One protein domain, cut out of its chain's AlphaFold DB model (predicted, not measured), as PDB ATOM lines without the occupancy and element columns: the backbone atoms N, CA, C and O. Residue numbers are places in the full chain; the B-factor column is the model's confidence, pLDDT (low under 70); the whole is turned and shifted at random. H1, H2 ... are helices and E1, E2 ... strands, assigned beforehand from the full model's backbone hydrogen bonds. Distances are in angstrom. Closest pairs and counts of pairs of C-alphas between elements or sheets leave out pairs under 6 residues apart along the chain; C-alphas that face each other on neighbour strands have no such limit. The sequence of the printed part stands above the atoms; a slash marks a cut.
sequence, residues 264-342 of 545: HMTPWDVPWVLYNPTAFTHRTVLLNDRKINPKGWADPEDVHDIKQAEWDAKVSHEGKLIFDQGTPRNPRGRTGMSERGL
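Overview. This is residues 264 to 342 of the 545 residues of the protein "Hypothetical protein" of Haptolina brevifila (UniProt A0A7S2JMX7). Little regular structure stands here: a two-stranded parallel ribbon, E1 beside E2, lies along one edge of the model, with short helix H1 just past the end of E1, the loop of residues 264 to 277 running off the other end, and a wide loop arching away to H2, far from E1, and back to E2. The printed part has 79 residues, 20 of them in named elements, in the order E1, H1, H2, E2, a mixed class. It is only just loose, close to compact, with a radius of gyration of the C-alphas of 14.0 A, and elongated, spanning 42 by 27 by 20 A.

Arrangement. Look first at E1, residues 278 to 281, and E2, residues 337 to 341, parallel neighbours at 6 degrees; N 338 and O 278, 3.0 A, are within hydrogen-bond range. With H1, residues 283 to 287, and H2, residues 308 to 313, between them, they make a strand-helix-strand unit, two parallel strands joined through helices, with a left-handed crossover. The closest C-alphas of H1 and E2, Val 285 and Gly 341, are 7.8 A apart. H2 is apart from E1 and H1. Both helices have every O i to N i+4 pair within range.

Along the chain. Find C-alpha 278 at (-19.629, 28.799, 0.892); E1 runs 10.0 A from there. H1 measures 6.1 A, H2 8.6 A and E2 8.2 A, ending at C-alpha 341, (-13.912, 20.494, -0.045).

Size, cuts and confidence. The C-alphas farthest apart, His 264 and Pro 294, are 42.3 A apart. The printed part has no cut; links H1 to H2 and H2 to E2 are long. Residues 270 to 274 are under 70 in pLDDT.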
ATOM      1  N   HIS A 264      -8.093  42.177  -4.838       75.31
ATOM      2  CA  HIS A 264      -7.755  43.065  -3.726       75.31
ATOM      3  C   HIS A 264      -8.382  42.645  -2.386       75.31
ATOM      4  O   HIS A 264      -7.945  43.131  -1.356       75.31
ATOM      5  N   MET A 265      -9.378  41.752  -2.385       75.75
ATOM      6  CA  MET A 265     -10.020  41.201  -1.179       75.75
ATOM      7  C   MET A 265      -9.476  39.816  -0.796       75.75
ATOM      8  O   MET A 265      -9.863  39.251   0.229       75.75
ATOM      9  N   THR A 266      -8.589  39.253  -1.624       86.38
ATOM     10  CA  THR A 266      -7.987  37.933  -1.403       86.38
ATOM     11  C   THR A 266      -7.141  37.898  -0.121       86.38
ATOM     12  O   THR A 266      -7.329  36.980   0.675       86.38
ATOM     13  N   PRO A 267      -6.255  38.867   0.170       84.00
ATOM     14  CA  PRO A 267      -5.403  38.797   1.359       84.00
ATOM     15  C   PRO A 267      -6.193  38.894   2.678       84.00
ATOM     16  O   PRO A 267      -7.055  39.756   2.830       84.00
ATOM     17  N   TRP A 268      -5.898  38.026   3.655       80.81
ATOM     18  CA  TRP A 268      -6.610  37.978   4.948       80.81
ATOM     19  C   TRP A 268      -6.491  39.253   5.790       80.81
ATOM     20  O   TRP A 268      -7.363  39.518   6.616       80.81
ATOM     21  N   ASP A 269      -5.416  40.014   5.600       75.25
ATOM     22  CA  ASP A 269      -5.147  41.306   6.236       75.25
ATOM     23  C   ASP A 269      -6.041  42.429   5.702       75.25
ATOM     24  O   ASP A 269      -6.233  43.426   6.394       75.25
ATOM     25  N   VAL A 270      -6.652  42.246   4.526       67.31
ATOM     26  CA  VAL A 270      -7.729  43.117   4.051       67.31
ATOM     27  C   VAL A 270      -8.989  42.776   4.842       67.31
ATOM     28  O   VAL A 270      -9.465  41.636   4.754       67.31
ATOM     29  N   PRO A 271      -9.551  43.707   5.631       56.62
ATOM     30  CA  PRO A 271     -10.748  43.425   6.406       56.62
ATOM     31  C   PRO A 271     -11.936  43.172   5.474       56.62
ATOM     32  O   PRO A 271     -12.293  44.020   4.662       56.62
ATOM     33  N   TRP A 272     -12.567  42.006   5.600       64.31
ATOM     34  CA  TRP A 272     -13.812  41.695   4.905       64.31
ATOM     35  C   TRP A 272     -14.709  40.871   5.808       64.31
ATOM     36  O   TRP A 272     -14.353  39.803   6.293       64.31
ATOM     37  N   VAL A 273     -15.857  41.451   6.101       53.81
ATOM     38  CA  VAL A 273     -16.564  41.222   7.361       53.81
ATOM     39  C   VAL A 273     -17.904  40.582   7.144       53.81
ATOM     40  O   VAL A 273     -18.305  39.700   7.888       53.81
ATOM     41  N   LEU A 274     -18.514  40.943   6.027       61.62
ATOM     42  CA  LEU A 274     -19.545  40.153   5.387       61.62
ATOM     43  C   LEU A 274     -18.935  39.002   4.572       61.62
ATOM     44  O   LEU A 274     -19.608  38.450   3.706       61.62
ATOM     45  N   TYR A 275     -17.655  38.668   4.790       78.94
ATOM     46  CA  TYR A 275     -17.048  37.507   4.161       78.94
ATOM     47  C   TYR A 275     -17.696  36.245   4.728       78.94
ATOM     48  O   TYR A 275     -17.360  35.790   5.819       78.94
ATOM     49  N   ASN A 276     -18.656  35.723   3.976       81.25
ATOM     50  CA  ASN A 276     -19.419  34.534   4.308       81.25
ATOM     51  C   ASN A 276     -19.191  33.490   3.206       81.25
ATOM     52  O   ASN A 276     -19.984  33.415   2.261       81.25
ATOM     53  N   PRO A 277     -18.052  32.778   3.238       93.12
ATOM     54  CA  PRO A 277     -17.704  31.822   2.201       93.12
ATOM     55  C   PRO A 277     -18.688  30.651   2.177       93.12
ATOM     56  O   PRO A 277     -19.291  30.291   3.187       93.12
ATOM     57  N   THR A 278     -18.820  30.014   1.017       94.25
ATOM     58  CA  THR A 278     -19.629  28.799   0.892       94.25
ATOM     59  C   THR A 278     -18.997  27.689   1.738       94.25
ATOM     60  O   THR A 278     -17.874  27.287   1.458       94.25
ATOM     61  N   ALA A 279     -19.681  27.171   2.759       96.19
ATOM     62  CA  ALA A 279     -19.174  26.043   3.543       96.19
ATOM     63  C   ALA A 279     -19.374  24.727   2.782       96.19
ATOM     64  O   ALA A 279     -20.496  24.409   2.378       96.19
ATOM     65  N   PHE A 280     -18.301  23.960   2.557       96.75
ATOM     66  CA  PHE A 280     -18.409  22.711   1.806       96.75
ATOM     67  C   PHE A 280     -17.316  21.688   2.134       96.75
ATOM     68  O   PHE A 280     -16.138  21.913   1.869       96.75
ATOM     69  N   THR A 281     -17.721  20.503   2.597       97.06
ATOM     70  CA  THR A 281     -16.896  19.287   2.585       97.06
ATOM     71  C   THR A 281     -17.611  18.219   1.761       97.06
ATOM     72  O   THR A 281     -18.790  17.933   1.967       97.06
ATOM     73  N   HIS A 282     -16.910  17.627   0.799       96.56
ATOM     74  CA  HIS A 282     -17.479  16.627  -0.094       96.56
ATOM     75  C   HIS A 282     -17.752  15.314   0.655       96.56
ATOM     76  O   HIS A 282     -16.950  14.871   1.478       96.56
ATOM     77  N   ARG A 283     -18.842  14.619   0.298       95.25
ATOM     78  CA  ARG A 283     -19.277  13.370   0.953       95.25
ATOM     79  C   ARG A 283     -18.177  12.307   1.036       95.25
ATOM     80  O   ARG A 283     -18.088  11.603   2.033       95.25
ATOM     81  N   THR A 284     -17.325  12.190   0.017       94.38
ATOM     82  CA  THR A 284     -16.188  11.250   0.028       94.38
ATOM     83  C   THR A 284     -15.207  11.525   1.167       94.38
ATOM     84  O   THR A 284     -14.686  10.569   1.732       94.38
ATOM     85  N   VAL A 285     -14.963  12.792   1.517       96.38
ATOM     86  CA  VAL A 285     -14.089  13.161   2.641       96.38
ATOM     87  C   VAL A 285     -14.745  12.748   3.953       96.38
ATOM     88  O   VAL A 285     -14.113  12.064   4.746       96.38
ATOM     89  N   LEU A 286     -16.036  13.054   4.127       95.69
ATOM     90  CA  LEU A 286     -16.803  12.680   5.323       95.69
ATOM     91  C   LEU A 286     -16.852  11.157   5.530       95.69
ATOM     92  O   LEU A 286     -16.622  10.666   6.626       95.69
ATOM     93  N   LEU A 287     -17.071  10.383   4.463       94.69
ATOM     94  CA  LEU A 287     -17.071   8.913   4.527       94.69
ATOM     95  C   LEU A 287     -15.683   8.307   4.807       94.69
ATOM     96  O   LEU A 287     -15.591   7.139   5.185       94.69
ATOM     97  N   ASN A 288     -14.609   9.070   4.592       95.81
ATOM     98  CA  ASN A 288     -13.230   8.666   4.869       95.81
ATOM     99  C   ASN A 288     -12.634   9.386   6.082       95.81
ATOM    100  O   ASN A 288     -11.419   9.325   6.276       95.81
ATOM    101  N   ASP A 289     -13.465  10.038   6.894       96.31
ATOM    102  CA  ASP A 289     -13.079  10.503   8.217       96.31
ATOM    103  C   ASP A 289     -12.597   9.302   9.033       96.31
ATOM    104  O   ASP A 289     -13.311   8.307   9.181       96.31
ATOM    105  N   ARG A 290     -11.381   9.390   9.571       93.81
ATOM    106  CA  ARG A 290     -10.770   8.313  10.355       93.81
ATOM    107  C   ARG A 290     -11.548   7.912  11.619       93.81
ATOM    108  O   ARG A 290     -11.338   6.810  12.123       93.81
ATOM    109  N   LYS A 291     -12.434   8.769  12.145       93.50
ATOM    110  CA  LYS A 291     -13.357   8.421  13.242       93.50
ATOM    111  C   LYS A 291     -14.499   7.518  12.785       93.50
ATOM    112  O   LYS A 291     -14.990   6.718  13.574       93.50
ATOM    113  N   ILE A 292     -14.917   7.650  11.529       92.12
ATOM    114  CA  ILE A 292     -16.012   6.877  10.931       92.12
ATOM    115  C   ILE A 292     -15.461   5.605  10.278       92.12
ATOM    116  O   ILE A 292     -16.003   4.516  10.453       92.12
ATOM    117  N   ASN A 293     -14.355   5.731   9.548       93.25
ATOM    118  CA  ASN A 293     -13.657   4.646   8.877       93.25
ATOM    119  C   ASN A 293     -12.218   4.565   9.411       93.25
ATOM    120  O   ASN A 293     -11.406   5.401   9.035       93.25
ATOM    121  N   PRO A 294     -11.835   3.542  10.195       90.56
ATOM    122  CA  PRO A 294     -10.474   3.421  10.729       90.56
ATOM    123  C   PRO A 294      -9.356   3.355   9.673       90.56
ATOM    124  O   PRO A 294      -8.199   3.615   9.992       90.56
ATOM    125  N   LYS A 295      -9.679   3.001   8.418       91.50
ATOM    126  CA  LYS A 295      -8.755   3.040   7.265       91.50
ATOM    127  C   LYS A 295      -8.902   4.318   6.426       91.50
ATOM    128  O   LYS A 295      -8.340   4.414   5.337       91.50
ATOM    129  N   GLY A 296      -9.709   5.259   6.896       90.25
ATOM    130  CA  GLY A 296      -9.975   6.541   6.273       90.25
ATOM    131  C   GLY A 296      -8.740   7.435   6.288       90.25
ATOM    132  O   GLY A 296      -7.953   7.443   7.233       90.25
ATOM    133  N   TRP A 297      -8.558   8.183   5.207       90.06
ATOM    134  CA  TRP A 297      -7.420   9.080   5.010       90.06
ATOM    135  C   TRP A 297      -7.707  10.517   5.474       90.06
ATOM    136  O   TRP A 297      -6.771  11.314   5.599       90.06
ATOM    137  N   ALA A 298      -8.967  10.867   5.748       95.75
ATOM    138  CA  ALA A 298      -9.362  12.214   6.139       95.75
ATOM    139  C   ALA A 298      -9.279  12.426   7.658       95.75
ATOM    140  O   ALA A 298      -9.440  11.504   8.462       95.75
ATOM    141  N   ASP A 299      -8.998  13.669   8.040       95.69
ATOM    142  CA  ASP A 299      -9.066  14.117   9.429       95.69
ATOM    143  C   ASP A 299     -10.527  14.119   9.927       95.69
ATOM    144  O   ASP A 299     -11.449  14.097   9.099       95.69
ATOM    145  N   PRO A 300     -10.754  14.181  11.253       95.50
ATOM    146  CA  PRO A 300     -12.082  14.374  11.814       95.50
ATOM    147  C   PRO A 300     -12.810  15.578  11.206       95.50
ATOM    148  O   PRO A 300     -12.184  16.592  10.876       95.50
ATOM    149  N   GLU A 301     -14.125  15.456  11.030       93.88
ATOM    150  CA  GLU A 301     -14.978  16.558  10.586       93.88
ATOM    151  C   GLU A 301     -14.954  17.728  11.550       93.88
ATOM    152  O   GLU A 301     -14.705  18.848  11.114       93.88
ATOM    153  N   ASP A 302     -15.113  17.473  12.844       92.81
ATOM    154  CA  ASP A 302     -14.911  18.509  13.841       92.81
ATOM    155  C   ASP A 302     -13.409  18.776  14.016       92.81
ATOM    156  O   ASP A 302     -12.631  17.908  14.425       92.81
ATOM    157  N   VAL A 303     -12.985  20.003  13.717       92.25
ATOM    158  CA  VAL A 303     -11.591  20.435  13.853       92.25
ATOM    159  C   VAL A 303     -11.081  20.325  15.297       92.25
ATOM    160  O   VAL A 303      -9.884  20.116  15.514       92.25
ATOM    161  N   HIS A 304     -11.973  20.410  16.291       91.31
ATOM    162  CA  HIS A 304     -11.637  20.304  17.711       91.31
ATOM    163  C   HIS A 304     -11.267  18.882  18.144       91.31
ATOM    164  O   HIS A 304     -10.668  18.694  19.204       91.31
ATOM    165  N   ASP A 305     -11.548  17.883  17.308       93.38
ATOM    166  CA  ASP A 305     -11.129  16.504  17.532       93.38
ATOM    167  C   ASP A 305      -9.666  16.234  17.148       93.38
ATOM    168  O   ASP A 305      -9.154  15.130  17.374       93.38
ATOM    169  N   ILE A 306      -8.978  17.216  16.559       92.56
ATOM    170  CA  ILE A 306      -7.552  17.133  16.239       92.56
ATOM    171  C   ILE A 306      -6.742  17.583  17.453       92.56
ATOM    172  O   ILE A 306      -6.859  18.716  17.925       92.56
ATOM    173  N   LYS A 307      -5.880  16.696  17.956       91.75
ATOM    174  CA  LYS A 307      -5.054  16.980  19.135       91.75
ATOM    175  C   LYS A 307      -3.933  17.963  18.797       91.75
ATOM    176  O   LYS A 307      -3.393  17.939  17.696       91.75
ATOM    177  N   GLN A 308      -3.491  18.750  19.781       89.50
ATOM    178  CA  GLN A 308      -2.394  19.716  19.599       89.50
ATOM    179  C   GLN A 308      -1.116  19.074  19.032       89.50
ATOM    180  O   GLN A 308      -0.534  19.613  18.102       89.50
ATOM    181  N   ALA A 309      -0.739  17.880  19.503       89.44
ATOM    182  CA  ALA A 309       0.429  17.162  18.985       89.44
ATOM    183  C   ALA A 309       0.323  16.821  17.484       89.44
ATOM    184  O   ALA A 309       1.334  16.724  16.796       89.44
ATOM    185  N   GLU A 310      -0.894  16.647  16.961       90.00
ATOM    186  CA  GLU A 310      -1.127  16.409  15.533       90.00
ATOM    187  C   GLU A 310      -1.028  17.704  14.723       90.00
ATOM    188  O   GLU A 310      -0.540  17.681  13.596       90.00
ATOM    189  N   TRP A 311      -1.435  18.841  15.301       90.56
ATOM    190  CA  TRP A 311      -1.178  20.160  14.718       90.56
ATOM    191  C   TRP A 311       0.310  20.484  14.678       90.56
ATOM    192  O   TRP A 311       0.797  20.949  13.651       90.56
ATOM    193  N   ASP A 312       1.032  20.188  15.756       85.69
ATOM    194  CA  ASP A 312       2.475  20.419  15.851       85.69
ATOM    195  C   ASP A 312       3.262  19.543  14.858       85.69
ATOM    196  O   ASP A 312       4.329  19.937  14.390       85.69
ATOM    197  N   ALA A 313       2.719  18.374  14.497       85.62
ATOM    198  CA  ALA A 313       3.288  17.480  13.491       85.62
ATOM    199  C   ALA A 313       2.979  17.891  12.037       85.62
ATOM    200  O   ALA A 313       3.639  17.405  11.116       85.62
ATOM    201  N   LYS A 314       1.990  18.767  11.792       86.38
ATOM    202  CA  LYS A 314       1.668  19.249  10.439       86.38
ATOM    203  C   LYS A 314       2.700  20.286   9.997       86.38
ATOM    204  O   LYS A 314       2.747  21.403  10.506       86.38
ATOM    205  N   VAL A 315       3.491  19.922   8.994       80.12
ATOM    206  CA  VAL A 315       4.484  20.810   8.382       80.12
ATOM    207  C   VAL A 315       3.849  21.552   7.207       80.12
ATOM    208  O   VAL A 315       3.294  20.928   6.308       80.12
ATOM    209  N   SER A 316       3.950  22.881   7.221       85.12
ATOM    210  CA  SER A 316       3.661  23.751   6.077       85.12
ATOM    211  C   SER A 316       4.939  24.477   5.676       85.12
ATOM    212  O   SER A 316       5.714  24.930   6.523       85.12
ATOM    213  N   HIS A 317       5.159  24.600   4.377       81.62
ATOM    214  CA  HIS A 317       6.265  25.355   3.799       81.62
ATOM    215  C   HIS A 317       5.938  26.833   3.590       81.62
ATOM    216  O   HIS A 317       6.817  27.616   3.246       81.62
ATOM    217  N   GLU A 318       4.704  27.230   3.886       80.12
ATOM    218  CA  GLU A 318       4.257  28.623   3.915       80.12
ATOM    219  C   GLU A 318       4.448  29.271   5.300       80.12
ATOM    220  O   GLU A 318       4.058  30.417   5.529       80.12
ATOM    221  N   GLY A 319       5.079  28.547   6.231       78.31
ATOM    222  CA  GLY A 319       5.379  28.999   7.584       78.31
ATOM    223  C   GLY A 319       4.431  28.418   8.630       78.31
ATOM    224  O   GLY A 319       3.812  27.372   8.447       78.31
ATOM    225  N   LYS A 320       4.349  29.081   9.789       83.69
ATOM    226  CA  LYS A 320       3.514  28.610  10.898       83.69
ATOM    227  C   LYS A 320       2.031  28.742  10.545       83.69
ATOM    228  O   LYS A 320       1.592  29.816  10.136       83.69
ATOM    229  N   LEU A 321       1.259  27.682  10.790       84.81
ATOM    230  CA  LEU A 321      -0.193  27.699  10.619       84.81
ATOM    231  C   LEU A 321      -0.828  28.787  11.493       84.81
ATOM    232  O   LEU A 321      -0.593  28.867  12.702       84.81
ATOM    233  N   ILE A 322      -1.647  29.622  10.859       87.75
ATOM    234  CA  ILE A 322      -2.457  30.643  11.518       87.75
ATOM    235  C   ILE A 322      -3.870  30.085  11.625       87.75
ATOM    236  O   ILE A 322      -4.385  29.557  10.647       87.75
ATOM    237  N   PHE A 323      -4.494  30.215  12.790       87.62
ATOM    238  CA  PHE A 323      -5.837  29.696  13.034       87.62
ATOM    239  C   PHE A 323      -6.847  30.825  13.205       87.62
ATOM    240  O   PHE A 323      -6.533  31.878  13.765       87.62
ATOM    241  N   ASP A 324      -8.077  30.573  12.777       79.62
ATOM    242  CA  ASP A 324      -9.245  31.385  13.072       79.62
ATOM    243  C   ASP A 324     -10.419  30.508  13.471       79.62
ATOM    244  O   ASP A 324     -10.760  29.536  12.800       79.62
ATOM    245  N   GLN A 325     -10.985  30.835  14.631       78.38
ATOM    246  CA  GLN A 325     -12.044  30.058  15.276       78.38
ATOM    247  C   GLN A 325     -11.729  28.549  15.369       78.38
ATOM    248  O   GLN A 325     -12.618  27.717  15.279       78.38
ATOM    249  N   GLY A 326     -10.452  28.188  15.543       83.75
ATOM    250  CA  GLY A 326     -10.009  26.791  15.637       83.75
ATOM    251  C   GLY A 326      -9.692  26.115  14.299       83.75
ATOM    252  O   GLY A 326      -9.070  25.059  14.309       83.75
ATOM    253  N   THR A 327     -10.015  26.732  13.160       91.69
ATOM    254  CA  THR A 327      -9.665  26.223  11.821       91.69
ATOM    255  C   THR A 327      -8.407  26.896  11.267       91.69
ATOM    256  O   THR A 327      -8.181  28.076  11.542       91.69
ATOM    257  N   PRO A 328      -7.541  26.189  10.523       95.25
ATOM    258  CA  PRO A 328      -6.370  26.804   9.901       95.25
ATOM    259  C   PRO A 328      -6.794  27.754   8.773       95.25
ATOM    260  O   PRO A 328      -7.757  27.482   8.072       95.25
ATOM    261  N   ARG A 329      -6.056  28.849   8.573       94.12
ATOM    262  CA  ARG A 329      -6.260  29.811   7.484       94.12
ATOM    263  C   ARG A 329      -5.296  29.552   6.337       94.12
ATOM    264  O   ARG A 329      -4.089  29.447   6.551       94.12
ATOM    265  N   ASN A 330      -5.827  29.560   5.120       96.06
ATOM    266  CA  ASN A 330      -5.059  29.447   3.891       96.06
ATOM    267  C   ASN A 330      -4.000  30.563   3.807       96.06
ATOM    268  O   ASN A 330      -4.357  31.742   3.808       96.06
ATOM    269  N   PRO A 331      -2.700  30.249   3.700       91.31
ATOM    270  CA  PRO A 331      -1.630  31.243   3.784       91.31
ATOM    271  C   PRO A 331      -1.620  32.236   2.614       91.31
ATOM    272  O   PRO A 331      -0.984  33.292   2.711       91.31
ATOM    273  N   ARG A 332      -2.329  31.929   1.517       89.25
ATOM    274  CA  ARG A 332      -2.409  32.767   0.315       89.25
ATOM    275  C   ARG A 332      -3.694  33.586   0.196       89.25
ATOM    276  O   ARG A 332      -3.773  34.402  -0.720       89.25
ATOM    277  N   GLY A 333      -4.624  33.465   1.144       92.31
ATOM    278  CA  GLY A 333      -5.807  34.323   1.221       92.31
ATOM    279  C   GLY A 333      -7.143  33.589   1.141       92.31
ATOM    280  O   GLY A 333      -7.225  32.369   1.254       92.31
ATOM    281  N   ARG A 334      -8.196  34.386   0.979       94.62
ATOM    282  CA  ARG A 334      -9.594  33.986   0.834       94.62
ATOM    283  C   ARG A 334      -9.842  33.332  -0.515       94.62
ATOM    284  O   ARG A 334      -9.498  33.875  -1.564       94.62
ATOM    285  N   THR A 335     -10.546  32.215  -0.492       96.31
ATOM    286  CA  THR A 335     -10.916  31.416  -1.665       96.31
ATOM    287  C   THR A 335     -12.404  31.498  -2.004       96.31
ATOM    288  O   THR A 335     -12.816  31.033  -3.066       96.31
ATOM    289  N   GLY A 336     -13.220  32.058  -1.108       94.38
ATOM    290  CA  GLY A 336     -14.677  32.089  -1.222       94.38
ATOM    291  C   GLY A 336     -15.371  30.796  -0.787       94.38
ATOM    292  O   GLY A 336     -16.571  30.645  -1.023       94.38
ATOM    293  N   MET A 337     -14.643  29.854  -0.179       97.00
ATOM    294  CA  MET A 337     -15.171  28.580   0.317       97.00
ATOM    295  C   MET A 337     -14.469  28.183   1.613       97.00
ATOM    296  O   MET A 337     -13.243  28.133   1.642       97.00
ATOM    297  N   SER A 338     -15.224  27.873   2.662       96.44
ATOM    298  CA  SER A 338     -14.693  27.337   3.919       96.44
ATOM    299  C   SER A 338     -14.782  25.810   3.934       96.44
ATOM    300  O   SER A 338     -15.212  25.196   2.954       96.44
ATOM    301  N   GLU A 339     -14.378  25.189   5.044       96.19
ATOM    302  CA  GLU A 339     -14.290  23.732   5.195       96.19
ATOM    303  C   GLU A 339     -13.208  23.118   4.292       96.19
ATOM    304  O   GLU A 339     -12.241  23.796   3.947       96.19
ATOM    305  N   ARG A 340     -13.285  21.826   3.956       97.19
ATOM    306  CA  ARG A 340     -12.169  21.103   3.315       97.19
ATOM    307  C   ARG A 340     -12.371  20.786   1.834       97.19
ATOM    308  O   ARG A 340     -11.428  20.378   1.156       97.19
ATOM    309  N   GLY A 341     -13.582  20.936   1.306       96.12
ATOM    310  CA  GLY A 341     -13.912  20.494  -0.045       96.12
ATOM    311  C   GLY A 341     -13.615  19.000  -0.233       96.12
ATOM    312  O   GLY A 341     -14.188  18.160   0.453       96.12
ATOM    313  N   LEU A 342     -12.729  18.658  -1.168       95.06
ATOM    314  CA  LEU A 342     -12.235  17.300  -1.437       95.06
ATOM    315  C   LEU A 342     -10.914  16.968  -0.734       95.06
ATOM    316  O   LEU A 342     -10.426  15.845  -0.866       95.06
TER     317      LEU A 342